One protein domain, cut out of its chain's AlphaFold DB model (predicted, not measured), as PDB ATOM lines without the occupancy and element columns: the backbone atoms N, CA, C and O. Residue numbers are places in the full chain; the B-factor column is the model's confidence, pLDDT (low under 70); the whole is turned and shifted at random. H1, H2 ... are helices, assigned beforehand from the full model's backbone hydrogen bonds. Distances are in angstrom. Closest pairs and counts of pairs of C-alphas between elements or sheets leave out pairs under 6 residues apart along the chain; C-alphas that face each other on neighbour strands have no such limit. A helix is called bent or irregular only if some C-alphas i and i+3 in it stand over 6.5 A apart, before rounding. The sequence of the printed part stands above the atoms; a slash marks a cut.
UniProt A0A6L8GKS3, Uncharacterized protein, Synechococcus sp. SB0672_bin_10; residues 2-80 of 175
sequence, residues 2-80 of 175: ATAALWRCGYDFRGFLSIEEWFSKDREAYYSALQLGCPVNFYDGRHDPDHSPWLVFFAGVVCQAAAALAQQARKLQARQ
ATOM      1  N   ALA A   2     156.416 115.078 142.635       77.50
ATOM      2  CA  ALA A   2     156.982 116.412 142.901       77.50
ATOM      3  C   ALA A   2     157.098 116.764 144.401       77.50
ATOM      4  O   ALA A   2     158.124 117.278 144.834       77.50
ATOM      5  N   THR A   3     156.099 116.404 145.212       79.06
ATOM      6  CA  THR A   3     156.111 116.616 146.672       79.06
ATOM      7  C   THR A   3     157.319 115.963 147.348       79.06
ATOM      8  O   THR A   3     158.007 116.595 148.140       79.06
ATOM      9  N   ALA A   4     157.634 114.717 146.982       81.75
ATOM     10  CA  ALA A   4     158.780 114.001 147.537       81.75
ATOM     11  C   ALA A   4     160.126 114.605 147.092       81.75
ATOM     12  O   ALA A   4     161.088 114.582 147.857       81.75
ATOM     13  N   ALA A   5     160.204 115.153 145.874       84.88
ATOM     14  CA  ALA A   5     161.398 115.849 145.396       84.88
ATOM     15  C   ALA A   5     161.644 117.146 146.182       84.88
ATOM     16  O   ALA A   5     162.758 117.378 146.639       84.88
ATOM     17  N   LEU A   6     160.595 117.940 146.421       84.81
ATOM     18  CA  LEU A   6     160.680 119.150 147.241       84.81
ATOM     19  C   LEU A   6     161.153 118.845 148.667       84.81
ATOM     20  O   LEU A   6     162.055 119.518 149.162       84.81
ATOM     21  N   TRP A   7     160.631 117.780 149.282       83.62
ATOM     22  CA  TRP A   7     161.077 117.333 150.606       83.62
ATOM     23  C   TRP A   7     162.568 116.997 150.637       83.62
ATOM     24  O   TRP A   7     163.283 117.443 151.532       83.62
ATOM     25  N   ARG A   8     163.064 116.255 149.637       85.56
ATOM     26  CA  ARG A   8     164.494 115.912 149.530       85.56
ATOM     27  C   ARG A   8     165.387 117.140 149.348       85.56
ATOM     28  O   ARG A   8     166.537 117.105 149.768       85.56
ATOM     29  N   CYS A   9     164.857 118.214 148.769       87.06
ATOM     30  CA  CYS A   9     165.553 119.487 148.596       87.06
ATOM     31  C   CYS A   9     165.402 120.447 149.795       87.06
ATOM     32  O   CYS A   9     165.804 121.601 149.693       87.06
ATOM     33  N   GLY A  10     164.824 120.000 150.918       85.50
ATOM     34  CA  GLY A  10     164.682 120.801 152.142       85.50
ATOM     35  C   GLY A  10     163.400 121.636 152.231       85.50
ATOM     36  O   GLY A  10     163.196 122.334 153.222       85.50
ATOM     37  N   TYR A  11     162.505 121.542 151.246       82.31
ATOM     38  CA  TYR A  11     161.186 122.176 151.287       82.31
ATOM     39  C   TYR A  11     160.172 121.222 151.920       82.31
ATOM     40  O   TYR A  11     159.376 120.595 151.223       82.31
ATOM     41  N   ASP A  12     160.221 121.078 153.246       77.81
ATOM     42  CA  ASP A  12     159.289 120.238 154.003       77.81
ATOM     43  C   ASP A  12     158.058 121.035 154.465       77.81
ATOM     44  O   ASP A  12     158.134 121.909 155.329       77.81
ATOM     45  N   PHE A  13     156.901 120.696 153.898       79.56
ATOM     46  CA  PHE A  13     155.611 121.278 154.269       79.56
ATOM     47  C   PHE A  13     154.837 120.433 155.292       79.56
ATOM     48  O   PHE A  13     153.679 120.739 155.562       79.56
ATOM     49  N   ARG A  14     155.430 119.358 155.838       78.62
ATOM     50  CA  ARG A  14     154.864 118.477 156.881       78.62
ATOM     51  C   ARG A  14     153.433 117.991 156.614       78.62
ATOM     52  O   ARG A  14     152.643 117.817 157.534       78.62
ATOM     53  N   GLY A  15     153.088 117.799 155.342       74.62
ATOM     54  CA  GLY A  15     151.747 117.386 154.913       74.62
ATOM     55  C   GLY A  15     150.694 118.501 154.862       74.62
ATOM     56  O   GLY A  15     149.556 118.220 154.506       74.62
ATOM     57  N   PHE A  16     151.048 119.756 155.151       81.81
ATOM     58  CA  PHE A  16     150.124 120.900 155.098       81.81
ATOM     59  C   PHE A  16     149.981 121.531 153.705       81.81
ATOM     60  O   PHE A  16     149.146 122.411 153.516       81.81
ATOM     61  N   LEU A  17     150.787 121.099 152.729       83.31
ATOM     62  CA  LEU A  17     150.734 121.590 151.353       83.31
ATOM     63  C   LEU A  17     150.480 120.439 150.375       83.31
ATOM     64  O   LEU A  17     151.339 119.573 150.199       83.31
ATOM     65  N   SER A  18     149.333 120.469 149.696       85.25
ATOM     66  CA  SER A  18     149.024 119.579 148.572       85.25
ATOM     67  C   SER A  18     149.123 120.343 147.256       85.25
ATOM     68  O   SER A  18     148.224 121.095 146.908       85.25
ATOM     69  N   ILE A  19     150.213 120.171 146.506       85.56
ATOM     70  CA  ILE A  19     150.433 120.899 145.239       85.56
ATOM     71  C   ILE A  19     149.443 120.447 144.152       85.56
ATOM     72  O   ILE A  19     149.050 121.244 143.304       85.56
ATOM     73  N   GLU A  20     148.986 119.195 144.200       85.75
ATOM     74  CA  GLU A  20     148.010 118.657 143.241       85.75
ATOM     75  C   GLU A  20     146.675 119.410 143.290       85.75
ATOM     76  O   GLU A  20     146.058 119.648 142.252       85.75
ATOM     77  N   GLU A  21     146.268 119.872 144.476       87.38
ATOM     78  CA  GLU A  21     145.095 120.735 144.635       87.38
ATOM     79  C   GLU A  21     145.278 122.083 143.924       87.38
ATOM     80  O   GLU A  21     144.326 122.664 143.416       87.38
ATOM     81  N   TRP A  22     146.507 122.592 143.847       89.19
ATOM     82  CA  TRP A  22     146.782 123.846 143.155       89.19
ATOM     83  C   TRP A  22     146.857 123.674 141.641       89.19
ATOM     84  O   TRP A  22     146.400 124.554 140.917       89.19
ATOM     85  N   PHE A  23     147.342 122.532 141.150       88.50
ATOM     86  CA  PHE A  23     147.283 122.213 139.720       88.50
ATOM     87  C   PHE A  23     145.849 122.025 139.216       88.50
ATOM     88  O   PHE A  23     145.552 122.362 138.073       88.50
ATOM     89  N   SER A  24     144.941 121.519 140.054       88.25
ATOM     90  CA  SER A  24     143.547 121.313 139.648       88.25
ATOM     91  C   SER A  24     142.733 122.611 139.555       88.25
ATOM     92  O   SER A  24     141.735 122.633 138.832       88.25
ATOM     93  N   LYS A  25     143.167 123.692 140.224       89.44
ATOM     94  CA  LYS A  25     142.515 125.015 140.162       89.44
ATOM     95  C   LYS A  25     142.578 125.644 138.775       89.44
ATOM     96  O   LYS A  25     141.620 126.296 138.376       89.44
ATOM     97  N   ASP A  26     143.668 125.419 138.048       90.44
ATOM     98  CA  ASP A  26     143.848 125.904 136.681       90.44
ATOM     99  C   ASP A  26     144.433 124.797 135.797       90.44
ATOM    100  O   ASP A  26     145.634 124.715 135.523       90.44
ATOM    101  N   ARG A  27     143.542 123.893 135.374       91.75
ATOM    102  CA  ARG A  27     143.899 122.759 134.511       91.75
ATOM    103  C   ARG A  27     144.389 123.215 133.140       91.75
ATOM    104  O   ARG A  27     145.218 122.532 132.549       91.75
ATOM    105  N   GLU A  28     143.874 124.331 132.632       92.62
ATOM    106  CA  GLU A  28     144.261 124.850 131.323       92.62
ATOM    107  C   GLU A  28     145.706 125.347 131.352       92.62
ATOM    108  O   GLU A  28     146.522 124.880 130.554       92.62
ATOM    109  N   ALA A  29     146.063 126.189 132.327       90.88
ATOM    110  CA  ALA A  29     147.439 126.640 132.508       90.88
ATOM    111  C   ALA A  29     148.391 125.469 132.789       90.88
ATOM    112  O   ALA A  29     149.488 125.423 132.230       90.88
ATOM    113  N   TYR A  30     147.956 124.487 133.586       92.62
ATOM    114  CA  TYR A  30     148.729 123.274 133.860       92.62
ATOM    115  C   TYR A  30     149.061 122.487 132.584       92.62
ATOM    116  O   TYR A  30     150.229 122.189 132.326       92.62
ATOM    117  N   TYR A  31     148.056 122.163 131.762       91.88
ATOM    118  CA  TYR A  31     148.289 121.411 130.528       91.88
ATOM    119  C   TYR A  31     149.030 122.233 129.476       91.88
ATOM    120  O   TYR A  31     149.861 121.674 128.766       91.88
ATOM    121  N   SER A  32     148.786 123.543 129.404       91.19
ATOM    122  CA  SER A  32     149.530 124.449 128.525       91.19
ATOM    123  C   SER A  32     151.022 124.466 128.875       91.19
ATOM    124  O   SER A  32     151.869 124.239 128.010       91.19
ATOM    125  N   ALA A  33     151.358 124.607 130.163       92.12
ATOM    126  CA  ALA A  33     152.739 124.569 130.634       92.12
ATOM    127  C   ALA A  33     153.411 123.208 130.389       92.12
ATOM    128  O   ALA A  33     154.583 123.165 130.023       92.12
ATOM    129  N   LEU A  34     152.675 122.097 130.526       90.19
ATOM    130  CA  LEU A  34     153.174 120.752 130.207       90.19
ATOM    131  C   LEU A  34     153.480 120.539 128.722       90.19
ATOM    132  O   LEU A  34     154.276 119.659 128.395       90.19
ATOM    133  N   GLN A  35     152.860 121.302 127.817       90.62
ATOM    134  CA  GLN A  35     153.184 121.207 126.394       90.62
ATOM    135  C   GLN A  35     154.535 121.835 126.055       90.62
ATOM    136  O   GLN A  35     155.030 121.574 124.965       90.62
ATOM    137  N   LEU A  36     155.140 122.627 126.953       90.31
ATOM    138  CA  LEU A  36     156.449 123.270 126.753       90.31
ATOM    139  C   LEU A  36     156.527 124.151 125.489       90.31
ATOM    140  O   LEU A  36     157.604 124.413 124.970       90.31
ATOM    141  N   GLY A  37     155.378 124.589 124.963       85.19
ATOM    142  CA  GLY A  37     155.299 125.285 123.675       85.19
ATOM    143  C   GLY A  37     155.547 124.392 122.451       85.19
ATOM    144  O   GLY A  37     155.648 124.907 121.339       85.19
ATOM    145  N   CYS A  38     155.631 123.070 122.625       87.94
ATOM    146  CA  CYS A  38     155.838 122.131 121.530       87.94
ATOM    147  C   CYS A  38     154.605 122.030 120.617       87.94
ATOM    148  O   CYS A  38     153.465 122.107 121.090       87.94
ATOM    149  N   PRO A  39     154.810 121.761 119.314       84.06
ATOM    150  CA  PRO A  39     153.724 121.474 118.390       84.06
ATOM    151  C   PRO A  39     152.863 120.278 118.823       84.06
ATOM    152  O   PRO A  39     153.271 119.392 119.588       84.06
ATOM    153  N   VAL A  40     151.657 120.211 118.251       82.75
ATOM    154  CA  VAL A  40     150.750 119.060 118.409       82.75
ATOM    155  C   VAL A  40     151.373 117.783 117.833       82.75
ATOM    156  O   VAL A  40     151.116 116.692 118.340       82.75
ATOM    157  N   ASN A  41     152.221 117.899 116.804       85.56
ATOM    158  CA  ASN A  41     152.942 116.758 116.253       85.56
ATOM    159  C   ASN A  41     153.963 116.225 117.270       85.56
ATOM    160  O   ASN A  41     154.922 116.903 117.625       85.56
ATOM    161  N   PHE A  42     153.760 114.987 117.718       78.69
ATOM    162  CA  PHE A  42     154.563 114.365 118.767       78.69
ATOM    163  C   PHE A  42     156.050 114.226 118.409       78.69
ATOM    164  O   PHE A  42     156.901 114.295 119.292       78.69
ATOM    165  N   TYR A  43     156.371 114.049 117.129       83.94
ATOM    166  CA  TYR A  43     157.747 113.824 116.680       83.94
ATOM    167  C   TYR A  43     158.555 115.112 116.491       83.94
ATOM    168  O   TYR A  43     159.736 115.036 116.164       83.94
ATOM    169  N   ASP A  44     157.938 116.278 116.690       79.06
ATOM    170  CA  ASP A  44     158.550 117.570 116.401       79.06
ATOM    171  C   ASP A  44     158.846 118.351 117.691       79.06
ATOM    172  O   ASP A  44     157.974 118.525 118.546       79.06
ATOM    173  N   GLY A  45     160.098 118.777 117.872       78.12
ATOM    174  CA  GLY A  45     160.552 119.598 119.007       78.12
ATOM    175  C   GLY A  45     160.598 118.927 120.392       78.12
ATOM    176  O   GLY A  45     161.195 119.480 121.309       78.12
ATOM    177  N   ARG A  46     160.032 117.723 120.574       85.25
ATOM    178  CA  ARG A  46     159.942 117.056 121.897       85.25
ATOM    179  C   ARG A  46     161.207 116.326 122.365       85.25
ATOM    180  O   ARG A  46     161.249 115.900 123.514       85.25
ATOM    181  N   HIS A  47     162.214 116.161 121.506       88.06
ATOM    182  CA  HIS A  47     163.494 115.536 121.874       88.06
ATOM    183  C   HIS A  47     164.322 116.415 122.826       88.06
ATOM    184  O   HIS A  47     165.018 115.887 123.687       88.06
ATOM    185  N   ASP A  48     164.248 117.739 122.668       86.56
ATOM    186  CA  ASP A  48     164.993 118.704 123.482       86.56
ATOM    187  C   ASP A  48     164.204 120.023 123.614       86.56
ATOM    188  O   ASP A  48     164.537 121.023 122.976       86.56
ATOM    189  N   PRO A  49     163.071 120.016 124.341       89.69
ATOM    190  CA  PRO A  49     162.225 121.195 124.464       89.69
ATOM    191  C   PRO A  49     162.803 122.207 125.461       89.69
ATOM    192  O   PRO A  49     163.507 121.850 126.410       89.69
ATOM    193  N   ASP A  50     162.424 123.478 125.323       90.50
ATOM    194  CA  ASP A  50     162.658 124.462 126.380       90.50
ATOM    195  C   ASP A  50     161.763 124.142 127.587       90.50
ATOM    196  O   ASP A  50     160.536 124.162 127.509       90.50
ATOM    197  N   HIS A  51     162.384 123.845 128.728       92.50
ATOM    198  CA  HIS A  51     161.678 123.498 129.960       92.50
ATOM    199  C   HIS A  51     161.234 124.731 130.762       92.50
ATOM    200  O   HIS A  51     160.500 124.598 131.747       92.50
ATOM    201  N   SER A  52     161.656 125.932 130.354       93.75
ATOM    202  CA  SER A  52     161.354 127.189 131.043       93.75
ATOM    203  C   SER A  52     159.857 127.408 131.293       93.75
ATOM    204  O   SER A  52     159.518 127.755 132.427       93.75
ATOM    205  N   PRO A  53     158.933 127.148 130.339       93.12
ATOM    206  CA  PRO A  53     157.499 127.326 130.574       93.12
ATOM    207  C   PRO A  53     156.982 126.497 131.754       93.12
ATOM    208  O   PRO A  53     156.259 127.008 132.610       93.12
ATOM    209  N   TRP A  54     157.409 125.234 131.847       93.69
ATOM    210  CA  TRP A  54     157.036 124.360 132.955       93.69
ATOM    211  C   TRP A  54     157.654 124.812 134.276       93.69
ATOM    212  O   TRP A  54     156.957 124.859 135.286       93.69
ATOM    213  N   LEU A  55     158.942 125.169 134.286       94.25
ATOM    214  CA  LEU A  55     159.626 125.597 135.509       94.25
ATOM    215  C   LEU A  55     159.034 126.891 136.075       94.25
ATOM    216  O   LEU A  55     158.816 126.983 137.283       94.25
ATOM    217  N   VAL A  56     158.725 127.861 135.211       95.25
ATOM    218  CA  VAL A  56     158.080 129.123 135.600       95.25
ATOM    219  C   VAL A  56     156.684 128.860 136.158       95.25
ATOM    220  O   VAL A  56     156.361 129.345 137.246       95.25
ATOM    221  N   PHE A  57     155.875 128.053 135.466       94.56
ATOM    222  CA  PHE A  57     154.547 127.671 135.943       94.56
ATOM    223  C   PHE A  57     154.620 126.954 137.299       94.56
ATOM    224  O   PHE A  57     153.969 127.365 138.260       94.56
ATOM    225  N   PHE A  58     155.457 125.918 137.408       93.19
ATOM    226  CA  PHE A  58     155.612 125.118 138.618       93.19
ATOM    227  C   PHE A  58     156.051 125.974 139.810       93.19
ATOM    228  O   PHE A  58     155.422 125.927 140.869       93.19
ATOM    229  N   ALA A  59     157.098 126.789 139.642       92.88
ATOM    230  CA  ALA A  59     157.586 127.676 140.694       92.88
ATOM    231  C   ALA A  59     156.524 128.704 141.106       92.88
ATOM    232  O   ALA A  59     156.346 128.958 142.300       92.88
ATOM    233  N   GLY A  60     155.778 129.249 140.140       94.06
ATOM    234  CA  GLY A  60     154.664 130.160 140.394       94.06
ATOM    235  C   GLY A  60     153.566 129.516 141.240       94.06
ATOM    236  O   GLY A  60     153.150 130.094 142.246       94.06
ATOM    237  N   VAL A  61     153.147 128.297 140.889       92.81
ATOM    238  CA  VAL A  61     152.141 127.538 141.649       92.81
ATOM    239  C   VAL A  61     152.622 127.244 143.069       92.81
ATOM    240  O   VAL A  61     151.896 127.508 144.027       92.81
ATOM    241  N   VAL A  62     153.853 126.746 143.233       91.19
ATOM    242  CA  VAL A  62     154.421 126.450 144.560       91.19
ATOM    243  C   VAL A  62     154.519 127.716 145.415       91.19
ATOM    244  O   VAL A  62     154.177 127.679 146.597       91.19
ATOM    245  N   CYS A  63     154.927 128.844 144.828       93.06
ATOM    246  CA  CYS A  63     155.002 130.131 145.517       93.06
ATOM    247  C   CYS A  63     153.629 130.585 146.034       93.06
ATOM    248  O   CYS A  63     153.485 130.904 147.216       93.06
ATOM    249  N   GLN A  64     152.598 130.546 145.184       93.19
ATOM    250  CA  GLN A  64     151.230 130.903 145.577       93.19
ATOM    251  C   GLN A  64     150.695 129.978 146.672       93.19
ATOM    252  O   GLN A  64     150.120 130.443 147.659       93.19
ATOM    253  N   ALA A  65     150.936 128.676 146.529       91.19
ATOM    254  CA  ALA A  65     150.505 127.674 147.485       91.19
ATOM    255  C   ALA A  65     151.158 127.884 148.863       91.19
ATOM    256  O   ALA A  65     150.472 127.894 149.889       91.19
ATOM    257  N   ALA A  66     152.469 128.133 148.891       90.50
ATOM    258  CA  ALA A  66     153.209 128.430 150.114       90.50
ATOM    259  C   ALA A  66     152.759 129.752 150.758       90.50
ATOM    260  O   ALA A  66     152.594 129.815 151.978       90.50
ATOM    261  N   ALA A  67     152.513 130.796 149.962       93.25
ATOM    262  CA  ALA A  67     152.024 132.082 150.457       93.25
ATOM    263  C   ALA A  67     150.633 131.959 151.096       93.25
ATOM    264  O   ALA A  67     150.410 132.475 152.196       93.25
ATOM    265  N   ALA A  68     149.719 131.233 150.449       92.62
ATOM    266  CA  ALA A  68     148.386 130.974 150.979       92.62
ATOM    267  C   ALA A  68     148.439 130.160 152.279       92.62
ATOM    268  O   ALA A  68     147.782 130.525 153.258       92.62
ATOM    269  N   LEU A  69     149.270 129.112 152.332       91.06
ATOM    270  CA  LEU A  69     149.490 128.332 153.550       91.06
ATOM    271  C   LEU A  69     150.052 129.203 154.682       91.06
ATOM    272  O   LEU A  69     149.547 129.158 155.802       91.06
ATOM    273  N   ALA A  70     151.049 130.042 154.397       91.38
ATOM    274  CA  ALA A  70     151.624 130.955 155.382       91.38
ATOM    275  C   ALA A  70     150.591 131.969 155.898       91.38
ATOM    276  O   ALA A  70     150.540 132.251 157.096       91.38
ATOM    277  N   GLN A  71     149.739 132.508 155.022       93.31
ATOM    278  CA  GLN A  71     148.654 133.400 155.425       93.31
ATOM    279  C   GLN A  71     147.639 132.677 156.316       93.31
ATOM    280  O   GLN A  71     147.224 133.230 157.334       93.31
ATOM    281  N   GLN A  72     147.262 131.447 155.966       89.44
ATOM    282  CA  GLN A  72     146.352 130.631 156.765       89.44
ATOM    283  C   GLN A  72     146.951 130.319 158.141       89.44
ATOM    284  O   GLN A  72     146.277 130.500 159.151       89.44
ATOM    285  N   ALA A  73     148.230 129.943 158.199       88.31
ATOM    286  CA  ALA A  73     148.945 129.694 159.447       88.31
ATOM    287  C   ALA A  73     148.970 130.940 160.346       88.31
ATOM    288  O   ALA A  73     148.633 130.846 161.521       88.31
ATOM    289  N   ARG A  74     149.266 132.124 159.789       90.31
ATOM    290  CA  ARG A  74     149.212 133.396 160.533       90.31
ATOM    291  C   ARG A  74     147.806 133.729 161.018       90.31
ATOM    292  O   ARG A  74     147.657 134.202 162.136       90.31
ATOM    293  N   LYS A  75     146.770 133.486 160.208       87.12
ATOM    294  CA  LYS A  75     145.372 133.678 160.631       87.12
ATOM    295  C   LYS A  75     145.005 132.736 161.772       87.12
ATOM    296  O   LYS A  75     144.362 133.176 162.714       87.12
ATOM    297  N   LEU A  76     145.405 131.469 161.701       83.31
ATOM    298  CA  LEU A  76     145.164 130.494 162.766       83.31
ATOM    299  C   LEU A  76     145.932 130.851 164.040       83.31
ATOM    300  O   LEU A  76     145.345 130.799 165.110       83.31
ATOM    301  N   GLN A  77     147.179 131.306 163.915       78.38
ATOM    302  CA  GLN A  77     147.967 131.830 165.031       78.38
ATOM    303  C   GLN A  77     147.335 133.093 165.633       78.38
ATOM    304  O   GLN A  77     147.258 133.233 166.841       78.38
ATOM    305  N   ALA A  78     146.818 134.010 164.815       74.25
ATOM    306  CA  ALA A  78     146.096 135.177 165.319       74.25
ATOM    307  C   ALA A  78     144.739 134.803 165.954       74.25
ATOM    308  O   ALA A  78     144.213 135.553 166.772       74.25
ATOM    309  N   ARG A  79     144.166 133.650 165.574       67.50
ATOM    310  CA  ARG A  79     142.904 133.096 166.098       67.50
ATOM    311  C   ARG A  79     143.098 132.151 167.305       67.50
ATOM    312  O   ARG A  79     142.098 131.755 167.901       67.50
ATOM    313  N   GLN A  80     144.330 131.783 167.667       55.44
ATOM    314  CA  GLN A  80     144.692 130.907 168.796       55.44
ATOM    315  C   GLN A  80     145.898 131.537 169.519       55.44
ATOM    316  O   GLN A  80     147.001 131.500 169.003       55.44
TER     317      GLN A  80
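This is residues 2 to 80 of the 175 residues of an uncharacterized protein of Synechococcus sp. SB0672_bin_10 (UniProt A0A6L8GKS3). One long helix, H4, makes the long axis, and two short helices pack on its first half, H3 near its beginning at residues 53 to 57 and H2 farther along at residues 61 to 65. The short helix H1 is set off from H4, with its nearest helix neighbour in H2; residues 39 to 44 stick out at one end of the long axis and residues 74 to 80 at the other. The printed part has 79 residues with four named helices, in the order H1, H2, H3, H4, and no named strand, and its class is all helix. The whole is loose, with a radius of gyration of the C-alphas of 15.9 A, and spans 56 by 26 by 15 A.

H4, residues 52 to 79, is the longest helix and measures 40.1 A from C-alpha 52 at (161.354, 127.189, 131.043) to C-alpha 79 at (142.904, 133.096, 166.098). H3 is residues 27 to 34, 10.4 A from first to last C-alpha. H2 is residues 19 to 25, 10.3 A. H1 is residues 2 to 8, 10.0 A, and begins with C-alpha 2 at (156.982, 116.412, 142.901). No helix is bent or irregular.

H4 touches H3 with residues 53 to 57 alone; the closest C-alphas, those of Ala 33 and Trp 54, are 4.9 A apart. H3 and H4 run opposite ways at a steep tilt of 45 degrees. H4 touches H2 with residues 61 to 65 alone, and the closest C-alphas there are those of Trp 22 and Val 61, 6.7 A apart. H2 and H4 are about perpendicular, at 80 degrees. H2 and H3 are close but not clearly touching, with the closest C-alphas, those of Phe 23 and Tyr 30, 6.1 A apart; they run opposite ways at a steep tilt of 59 degrees. H1 and H2 are also close but not clearly touching, with the closest C-alphas, those of Thr 3 and Ile 19, 7.3 A apart, and they run opposite ways at a shallow tilt of 28 degrees. H1 is apart from H3 and from H4. In H1, H3 and H4 each O i to N i+4 pair is within hydrogen-bond range; in H2 it is 2 of 3.

The C-alphas farthest apart are those of Tyr 43 and Gln 80, 56.4 A. Without the stretches that stand free, residues 39 to 44 and residues 74 to 80, of which 74 to 79 belong to H4, the body spans 43 by 25 by 14 A. The link from H3 to H4, residues 35 to 51, is long; the link from H1 to H2 is short and that from H2 to H3 is tight. The printed part has no cut. The mean pLDDT of the printed part is 86.9, and residues 79 to 80 are under 70.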